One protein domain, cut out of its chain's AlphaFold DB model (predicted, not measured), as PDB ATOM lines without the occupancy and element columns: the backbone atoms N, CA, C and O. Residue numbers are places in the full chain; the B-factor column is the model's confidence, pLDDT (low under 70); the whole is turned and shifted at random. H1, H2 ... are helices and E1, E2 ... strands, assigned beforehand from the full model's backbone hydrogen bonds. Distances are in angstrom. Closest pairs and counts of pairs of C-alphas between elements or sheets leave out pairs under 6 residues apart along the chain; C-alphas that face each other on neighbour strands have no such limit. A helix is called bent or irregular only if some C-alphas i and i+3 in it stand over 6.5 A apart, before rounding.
ATOM      1  N   SER A 201      49.731 -17.719  17.766       80.62
ATOM      2  CA  SER A 201      49.309 -18.823  16.903       80.62
ATOM      3  C   SER A 201      47.810 -19.071  17.049       80.62
ATOM      4  O   SER A 201      47.103 -19.190  16.047       80.62
ATOM      5  N   GLN A 202      47.300 -19.108  18.283       83.44
ATOM      6  CA  GLN A 202      45.860 -19.221  18.529       83.44
ATOM      7  C   GLN A 202      45.100 -17.987  18.043       83.44
ATOM      8  O   GLN A 202      44.072 -18.146  17.384       83.44
ATOM      9  N   TRP A 203      45.618 -16.781  18.307       87.69
ATOM     10  CA  TRP A 203      45.028 -15.522  17.847       87.69
ATOM     11  C   TRP A 203      44.852 -15.510  16.326       87.69
ATOM     12  O   TRP A 203      43.755 -15.266  15.831       87.69
ATOM     13  N   THR A 204      45.896 -15.882  15.581       84.31
ATOM     14  CA  THR A 204      45.860 -15.933  14.109       84.31
ATOM     15  C   THR A 204      44.778 -16.885  13.585       84.31
ATOM     16  O   THR A 204      44.143 -16.599  12.574       84.31
ATOM     17  N   GLY A 205      44.508 -17.993  14.286       83.44
ATOM     18  CA  GLY A 205      43.437 -18.922  13.914       83.44
ATOM     19  C   GLY A 205      42.019 -18.377  14.136       83.44
ATOM     20  O   GLY A 205      41.110 -18.725  13.383       83.44
ATOM     21  N   ILE A 206      41.814 -17.529  15.149       89.00
ATOM     22  CA  ILE A 206      40.490 -16.985  15.506       89.00
ATOM     23  C   ILE A 206      40.212 -15.606  14.904       89.00
ATOM     24  O   ILE A 206      39.051 -15.253  14.721       89.00
ATOM     25  N   GLU A 207      41.242 -14.831  14.577       90.12
ATOM     26  CA  GLU A 207      41.131 -13.460  14.072       90.12
ATOM     27  C   GLU A 207      40.288 -13.374  12.800       90.12
ATOM     28  O   GLU A 207      39.306 -12.635  12.761       90.12
ATOM     29  N   ALA A 208      40.579 -14.219  11.806       89.12
ATOM     30  CA  ALA A 208      39.790 -14.281  10.576       89.12
ATOM     31  C   ALA A 208      38.316 -14.638  10.849       89.12
ATOM     32  O   ALA A 208      37.409 -14.181  10.148       89.12
ATOM     33  N   VAL A 209      38.055 -15.445  11.886       91.50
ATOM     34  CA  VAL A 209      36.692 -15.786  12.315       91.50
ATOM     35  C   VAL A 209      36.015 -14.570  12.949       91.50
ATOM     36  O   VAL A 209      34.870 -14.278  12.614       91.50
ATOM     37  N   LEU A 210      36.712 -13.833  13.817       92.19
ATOM     38  CA  LEU A 210      36.210 -12.611  14.452       92.19
ATOM     39  C   LEU A 210      35.845 -11.546  13.411       92.19
ATOM     40  O   LEU A 210      34.745 -11.003  13.466       92.19
ATOM     41  N   GLU A 211      36.714 -11.301  12.431       89.88
ATOM     42  CA  GLU A 211      36.453 -10.368  11.326       89.88
ATOM     43  C   GLU A 211      35.243 -10.790  10.490       89.88
ATOM     44  O   GLU A 211      34.392  -9.968  10.151       89.88
ATOM     45  N   THR A 212      35.135 -12.090  10.206       90.88
ATOM     46  CA  THR A 212      34.024 -12.672   9.444       90.88
ATOM     47  C   THR A 212      32.678 -12.501  10.160       90.88
ATOM     48  O   THR A 212      31.653 -12.287   9.506       90.88
ATOM     49  N   LEU A 213      32.670 -12.608  11.493       91.94
ATOM     50  CA  LEU A 213      31.468 -12.502  12.323       91.94
ATOM     51  C   LEU A 213      31.108 -11.052  12.673       91.94
ATOM     52  O   LEU A 213      29.939 -10.766  12.929       91.94
ATOM     53  N   ASN A 214      32.074 -10.133  12.683       90.94
ATOM     54  CA  ASN A 214      31.854  -8.742  13.065       90.94
ATOM     55  C   ASN A 214      30.818  -8.057  12.149       90.94
ATOM     56  O   ASN A 214      30.929  -8.061  10.923       90.94
ATOM     57  N   GLY A 215      29.791  -7.458  12.752       91.31
ATOM     58  CA  GLY A 215      28.665  -6.824  12.065       91.31
ATOM     59  C   GLY A 215      27.632  -7.792  11.474       91.31
ATOM     60  O   GLY A 215      26.742  -7.340  10.756       91.31
ATOM     61  N   LYS A 216      27.727  -9.105  11.731       93.06
ATOM     62  CA  LYS A 216      26.746 -10.092  11.251       93.06
ATOM     63  C   LYS A 216      25.606 -10.299  12.250       93.06
ATOM     64  O   LYS A 216      25.867 -10.306  13.454       93.06
ATOM     65  N   PRO A 217      24.366 -10.548  11.789       94.12
ATOM     66  CA  PRO A 217      23.273 -10.925  12.679       94.12
ATOM     67  C   PRO A 217      23.590 -12.224  13.424       94.12
ATOM     68  O   PRO A 217      23.892 -13.243  12.796       94.12
ATOM     69  N   ALA A 218      23.491 -12.208  14.758       88.12
ATOM     70  CA  ALA A 218      23.914 -13.342  15.581       88.12
ATOM     71  C   ALA A 218      23.188 -14.645  15.209       88.12
ATOM     72  O   ALA A 218      23.814 -15.690  15.053       88.12
ATOM     73  N   HIS A 219      21.877 -14.561  14.961       90.25
ATOM     74  CA  HIS A 219      21.045 -15.711  14.603       90.25
ATOM     75  C   HIS A 219      21.483 -16.415  13.307       90.25
ATOM     76  O   HIS A 219      21.318 -17.626  13.182       90.25
ATOM     77  N   GLU A 220      22.031 -15.678  12.338       91.06
ATOM     78  CA  GLU A 220      22.534 -16.242  11.086       91.06
ATOM     79  C   GLU A 220      23.922 -16.850  11.309       91.06
ATOM     80  O   GLU A 220      24.154 -18.024  11.008       91.06
ATOM     81  N   ALA A 221      24.820 -16.062  11.897       88.62
ATOM     82  CA  ALA A 221      26.211 -16.416  12.136       88.62
ATOM     83  C   ALA A 221      26.376 -17.657  13.035       88.62
ATOM     84  O   ALA A 221      27.254 -18.488  12.800       88.62
ATOM     85  N   GLU A 222      25.487 -17.852  14.012       89.06
ATOM     86  CA  GLU A 222      25.491 -19.022  14.902       89.06
ATOM     87  C   GLU A 222      25.226 -20.349  14.171       89.06
ATOM     88  O   GLU A 222      25.631 -21.423  14.631       89.06
ATOM     89  N   THR A 223      24.595 -20.297  12.994       91.12
ATOM     90  CA  THR A 223      24.372 -21.488  12.162       91.12
ATOM     91  C   THR A 223      25.614 -21.897  11.369       91.12
ATOM     92  O   THR A 223      25.685 -23.029  10.871       91.12
ATOM     93  N   TRP A 224      26.607 -21.010  11.256       91.56
ATOM     94  CA  TRP A 224      27.784 -21.235  10.431       91.56
ATOM     95  C   TRP A 224      28.701 -22.272  11.079       91.56
ATOM     96  O   TRP A 224      28.964 -22.263  12.283       91.56
ATOM     97  N   ARG A 225      29.242 -23.181  10.258       91.38
ATOM     98  CA  ARG A 225      30.161 -24.230  10.735       91.38
ATOM     99  C   ARG A 225      31.387 -23.636  11.434       91.38
ATOM    100  O   ARG A 225      31.837 -24.205  12.423       91.38
ATOM    101  N   ILE A 226      31.886 -22.507  10.931       88.00
ATOM    102  CA  ILE A 226      33.069 -21.828  11.464       88.00
ATOM    103  C   ILE A 226      32.832 -21.322  12.893       88.00
ATOM    104  O   ILE A 226      33.615 -21.653  13.781       88.00
ATOM    105  N   TYR A 227      31.690 -20.676  13.157       88.88
ATOM    106  CA  TYR A 227      31.302 -20.261  14.504       88.88
ATOM    107  C   TYR A 227      31.186 -21.467  15.439       88.88
ATOM    108  O   TYR A 227      31.848 -21.513  16.469       88.88
ATOM    109  N   ARG A 228      30.429 -22.504  15.048       87.94
ATOM    110  CA  ARG A 228      30.242 -23.701  15.890       87.94
ATOM    111  C   ARG A 228      31.548 -24.423  16.223       87.94
ATOM    112  O   ARG A 228      31.661 -25.004  17.295       87.94
ATOM    113  N   SER A 229      32.531 -24.389  15.321       87.50
ATOM    114  CA  SER A 229      33.840 -25.007  15.559       87.50
ATOM    115  C   SER A 229      34.698 -24.261  16.585       87.50
ATOM    116  O   SER A 229      35.519 -24.888  17.247       87.50
ATOM    117  N   CYS A 230      34.482 -22.952  16.746       87.75
ATOM    118  CA  CYS A 230      35.301 -22.072  17.583       87.75
ATOM    119  C   CYS A 230      34.507 -21.384  18.706       87.75
ATOM    120  O   CYS A 230      35.055 -20.538  19.404       87.75
ATOM    121  N   GLN A 231      33.231 -21.737  18.903       85.44
ATOM    122  CA  GLN A 231      32.286 -21.013  19.761       85.44
ATOM    123  C   GLN A 231      32.859 -20.705  21.148       85.44
ATOM    124  O   GLN A 231      32.808 -19.565  21.594       85.44
ATOM    125  N   LYS A 232      33.449 -21.707  21.808       82.50
ATOM    126  CA  LYS A 232      34.020 -21.557  23.155       82.50
ATOM    127  C   LYS A 232      35.147 -20.524  23.212       82.50
ATOM    128  O   LYS A 232      35.232 -19.782  24.181       82.50
ATOM    129  N   SER A 233      35.976 -20.455  22.174       83.00
ATOM    130  CA  SER A 233      37.093 -19.507  22.086       83.00
ATOM    131  C   SER A 233      36.633 -18.079  21.778       83.00
ATOM    132  O   SER A 233      37.365 -17.135  22.048       83.00
ATOM    133  N   LEU A 234      35.428 -17.908  21.223       87.12
ATOM    134  CA  LEU A 234      34.877 -16.608  20.830       87.12
ATOM    135  C   LEU A 234      33.987 -15.970  21.905       87.12
ATOM    136  O   LEU A 234      33.718 -14.775  21.826       87.12
ATOM    137  N   MET A 235      33.538 -16.740  22.904       82.12
ATOM    138  CA  MET A 235      32.537 -16.315  23.896       82.12
ATOM    139  C   MET A 235      32.875 -15.003  24.618       82.12
ATOM    140  O   MET A 235      31.977 -14.209  24.867       82.12
ATOM    141  N   SER A 236      34.146 -14.758  24.953       81.75
ATOM    142  CA  SER A 236      34.597 -13.520  25.615       81.75
ATOM    143  C   SER A 236      35.115 -12.453  24.642       81.75
ATOM    144  O   SER A 236      35.420 -11.326  25.042       81.75
ATOM    145  N   LEU A 237      35.237 -12.802  23.361       88.62
ATOM    146  CA  LEU A 237      35.808 -11.959  22.310       88.62
ATOM    147  C   LEU A 237      34.739 -11.304  21.432       88.62
ATOM    148  O   LEU A 237      35.039 -10.354  20.711       88.62
ATOM    149  N   LEU A 238      33.499 -11.784  21.507       88.56
ATOM    150  CA  LEU A 238      32.351 -11.209  20.821       88.56
ATOM    151  C   LEU A 238      31.290 -10.762  21.824       88.56
ATOM    152  O   LEU A 238      30.969 -11.468  22.776       88.56
ATOM    153  N   THR A 239      30.708  -9.600  21.569       86.81
ATOM    154  CA  THR A 239      29.497  -9.093  22.214       86.81
ATOM    155  C   THR A 239      28.391  -8.946  21.174       86.81
ATOM    156  O   THR A 239      28.602  -9.157  19.977       86.81
ATOM    157  N   ARG A 240      27.181  -8.625  21.631       86.69
ATOM    158  CA  ARG A 240      26.041  -8.307  20.771       86.69
ATOM    159  C   ARG A 240      25.650  -6.855  21.006       86.69
ATOM    160  O   ARG A 240      25.625  -6.430  22.159       86.69
ATOM    161  N   ASP A 241      25.381  -6.113  19.940       84.88
ATOM    162  CA  ASP A 241      24.825  -4.762  20.050       84.88
ATOM    163  C   ASP A 241      23.294  -4.781  20.215       84.88
ATOM    164  O   ASP A 241      22.669  -5.843  20.297       84.88
ATOM    165  N   GLU A 242      22.684  -3.597  20.298       86.00
ATOM    166  CA  GLU A 242      21.233  -3.428  20.459       86.00
ATOM    167  C   GLU A 242      20.427  -4.033  19.297       86.00
ATOM    168  O   GLU A 242      19.293  -4.473  19.485       86.00
ATOM    169  N   GLU A 243      21.029  -4.120  18.108       88.38
ATOM    170  CA  GLU A 243      20.442  -4.724  16.909       88.38
ATOM    171  C   GLU A 243      20.716  -6.238  16.823       88.38
ATOM    172  O   GLU A 243      20.364  -6.892  15.836       88.38
ATOM    173  N   ASN A 244      21.305  -6.825  17.873       89.44
ATOM    174  CA  ASN A 244      21.677  -8.236  17.962       89.44
ATOM    175  C   ASN A 244      22.685  -8.662  16.871       89.44
ATOM    176  O   ASN A 244      22.697  -9.819  16.424       89.44
ATOM    177  N   LEU A 245      23.538  -7.728  16.436       91.19
ATOM    178  CA  LEU A 245      24.689  -7.997  15.580       91.19
ATOM    179  C   LEU A 245      25.897  -8.352  16.445       91.19
ATOM    180  O   LEU A 245      26.106  -7.773  17.512       91.19
ATOM    181  N   PHE A 246      26.730  -9.279  15.978       91.12
ATOM    182  CA  PHE A 246      28.004  -9.552  16.633       91.12
ATOM    183  C   PHE A 246      28.960  -8.368  16.485       91.12
ATOM    184  O   PHE A 246      29.129  -7.815  15.398       91.12
ATOM    185  N   LYS A 247      29.632  -8.015  17.577       89.75
ATOM    186  CA  LYS A 247      30.706  -7.021  17.632       89.75
ATOM    187  C   LYS A 247      31.897  -7.604  18.370       89.75
ATOM    188  O   LYS A 247      31.729  -8.458  19.233       89.75
ATOM    189  N   SER A 248      33.100  -7.145  18.045       89.69
ATOM    190  CA  SER A 248      34.273  -7.459  18.866       89.69
ATOM    191  C   SER A 248      34.107  -6.849  20.260       89.69
ATOM    192  O   SER A 248      33.689  -5.700  20.400       89.69
ATOM    193  N   SER A 249      34.424  -7.629  21.292       87.94
ATOM    194  CA  SER A 249      34.456  -7.139  22.667       87.94
ATOM    195  C   SER A 249      35.637  -6.185  22.873       87.94
ATOM    196  O   SER A 249      36.620  -6.217  22.132       87.94
ATOM    197  N   ALA A 250      35.597  -5.362  23.920       82.50
ATOM    198  CA  ALA A 250      36.711  -4.461  24.215       82.50
ATOM    199  C   ALA A 250      38.012  -5.221  24.564       82.50
ATOM    200  O   ALA A 250      39.108  -4.741  24.279       82.50
ATOM    201  N   LEU A 251      37.895  -6.437  25.116       83.56
ATOM    202  CA  LEU A 251      39.020  -7.356  25.302       83.56
ATOM    203  C   LEU A 251      39.592  -7.824  23.958       83.56
ATOM    204  O   LEU A 251      40.809  -7.842  23.790       83.56
ATOM    205  N   CYS A 252      38.725  -8.192  23.011       87.94
ATOM    206  CA  CYS A 252      39.123  -8.603  21.667       87.94
ATOM    207  C   CYS A 252      39.938  -7.511  20.969       87.94
ATOM    208  O   CYS A 252      41.024  -7.795  20.474       87.94
ATOM    209  N   GLU A 253      39.475  -6.259  21.011       86.19
ATOM    210  CA  GLU A 253      40.206  -5.134  20.418       86.19
ATOM    211  C   GLU A 253      41.607  -4.967  21.024       86.19
ATOM    212  O   GLU A 253      42.572  -4.773  20.294       86.19
ATOM    213  N   ARG A 254      41.777  -5.134  22.343       81.19
ATOM    214  CA  ARG A 254      43.119  -5.044  22.949       81.19
ATOM    215  C   ARG A 254      44.018  -6.216  22.655       81.19
ATOM    216  O   ARG A 254      45.219  -6.021  22.490       81.19
ATOM    217  N   LEU A 255      43.467  -7.424  22.636       84.94
ATOM    218  CA  LEU A 255      44.235  -8.590  22.222       84.94
ATOM    219  C   LEU A 255      44.684  -8.428  20.766       84.94
ATOM    220  O   LEU A 255      45.837  -8.731  20.480       84.94
ATOM    221  N   ARG A 256      43.837  -7.853  19.899       87.19
ATOM    222  CA  ARG A 256      44.187  -7.482  18.522       87.19
ATOM    223  C   ARG A 256      45.308  -6.455  18.477       87.19
ATOM    224  O   ARG A 256      46.355  -6.742  17.915       87.19
ATOM    225  N   GLU A 257      45.142  -5.312  19.143       82.38
ATOM    226  CA  GLU A 257      46.171  -4.264  19.219       82.38
ATOM    227  C   GLU A 257      47.515  -4.823  19.705       82.38
ATOM    228  O   GLU A 257      48.572  -4.484  19.172       82.38
ATOM    229  N   ARG A 258      47.486  -5.701  20.715       79.31
ATOM    230  CA  ARG A 258      48.686  -6.334  21.262       79.31
ATOM    231  C   ARG A 258      49.301  -7.338  20.287       79.31
ATOM    232  O   ARG A 258      50.521  -7.345  20.142       79.31
ATOM    233  N   ALA A 259      48.483  -8.164  19.639       84.38
ATOM    234  CA  ALA A 259      48.938  -9.141  18.660       84.38
ATOM    235  C   ALA A 259      49.549  -8.461  17.428       84.38
ATOM    236  O   ALA A 259      50.627  -8.850  16.987       84.38
ATOM    237  N   ASP A 260      48.916  -7.406  16.921       83.31
ATOM    238  CA  ASP A 260      49.408  -6.632  15.782       83.31
ATOM    239  C   ASP A 260      50.701  -5.892  16.118       83.31
ATOM    240  O   ASP A 260      51.654  -5.914  15.333       83.31
ATOM    241  N   ALA A 261      50.780  -5.308  17.320       76.69
ATOM    242  CA  ALA A 261      52.004  -4.684  17.809       76.69
ATOM    243  C   ALA A 261      53.176  -5.672  17.882       76.69
ATOM    244  O   ALA A 261      54.313  -5.263  17.664       76.69
ATOM    245  N   ASP A 262      52.927  -6.948  18.176       77.25
ATOM    246  CA  ASP A 262      53.981  -7.959  18.254       77.25
ATOM    247  C   ASP A 262      54.312  -8.596  16.902       77.25
ATOM    248  O   ASP A 262      55.485  -8.831  16.626       77.25
ATOM    249  N   ARG A 263      53.330  -8.799  16.014       78.44
ATOM    250  CA  ARG A 263      53.566  -9.269  14.634       78.44
ATOM    251  C   ARG A 263      54.444  -8.318  13.830       78.44
ATOM    252  O   ARG A 263      55.210  -8.758  12.979       78.44
ATOM    253  N   GLY A 264      54.303  -7.017  14.072       72.12
ATOM    254  CA  GLY A 264      55.099  -5.990  13.407       72.12
ATOM    255  C   GLY A 264      56.529  -5.861  13.937       72.12
ATOM    256  O   GLY A 264      57.321  -5.144  13.325       72.12
ATOM    257  N   ARG A 265      56.868  -6.513  15.061       76.12
ATOM    258  CA  ARG A 265      58.187  -6.388  15.689       76.12
ATOM    259  C   ARG A 265      59.186  -7.370  15.101       76.12
ATOM    260  O   ARG A 265      58.911  -8.559  14.974       76.12
TER     261      ARG A 265
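Overview. This is residues 201 to 265 of the 730 residues of the protein "Cas_APE2256 domain-containing protein" of Deltaproteobacteria bacterium (UniProt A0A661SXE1). What shape does the backbone make? A short two-stranded hairpin, E1 and E2, and the helix H3 pack on the later part of H1, which runs near the middle; H4 leaves the hairpin and runs toward the beginning of H1, and its residues 260 to 263 stick out with 264 and 265. The single short helix H2 lies at the other end of the long axis. What is it made of? The 65 printed residues hold four named helices and two named strands, in the order H1, H2, H3, E1, E2, H4, with the sheet order E1 - E2, antiparallel; the class is mostly helix. The whole is compact, with a radius of gyration of the C-alphas of 11.9 A, yet elongated in outline, spanning 38 by 24 by 16 A.

Arrangement. How is the sheet paired? E1, residues 238 to 240, and E2, residues 246 to 248, form an antiparallel hairpin at 134 degrees, with N 239 and O 247 2.8 A apart and N 247 and O 239 2.9 A apart, both within hydrogen-bond range. What is near it? H1, residues 201 to 213, comes closest to E2 with the C-alphas of Leu 213 and Phe 246, 6.3 A apart. H2, residues 218 to 221, comes closest to E2 with the C-alphas of Ala 218 and Phe 246, 5.7 A apart. How do the helices stand? H3, residues 225 to 234, touches residues 206 to 210 of H1 alone, opposite ways at a steep tilt of 61 degrees, the closest C-alphas being those of Val 209 and Ile 226, 7.1 A. H4, residues 250 to 263, is close to H1 but not clearly touching, the closest C-alphas being those of Trp 203 and Ala 259, 7.5 A. H4 is apart from H2 and H3. Are the helix backbones well formed? Each O i to N i+4 pair is within hydrogen-bond range in H4, against 7 of 9 in H1 and 4 of 6 in H3; H2 is too short for such a pair.

Along the chain. Where do the first and last elements lie? H1 begins at C-alpha 201 (49.309, -18.823, 16.903) and spans 19.5 A; H4 spans 20.0 A and ends at C-alpha 263 (53.566, -9.269, 14.634). How long are the others? H2 measures 5.2 A, H3 13.5 A, E1 6.9 A and E2 7.0 A. Which helices are irregular? H1 is, only just, with C-alphas 205 and 208 6.8 A apart; H3 is, with C-alphas 229 and 232 8.3 A apart.

Size, cuts and confidence. How large is it? The two C-alphas farthest apart, those of His 219 and Arg 265, are 38.3 A apart. Are there cuts, long links or weak places? The printed part has no cut, its five links between named elements are tight, and no printed residue is under 70 in pLDDT, with a mean of 86.6 for the printed part.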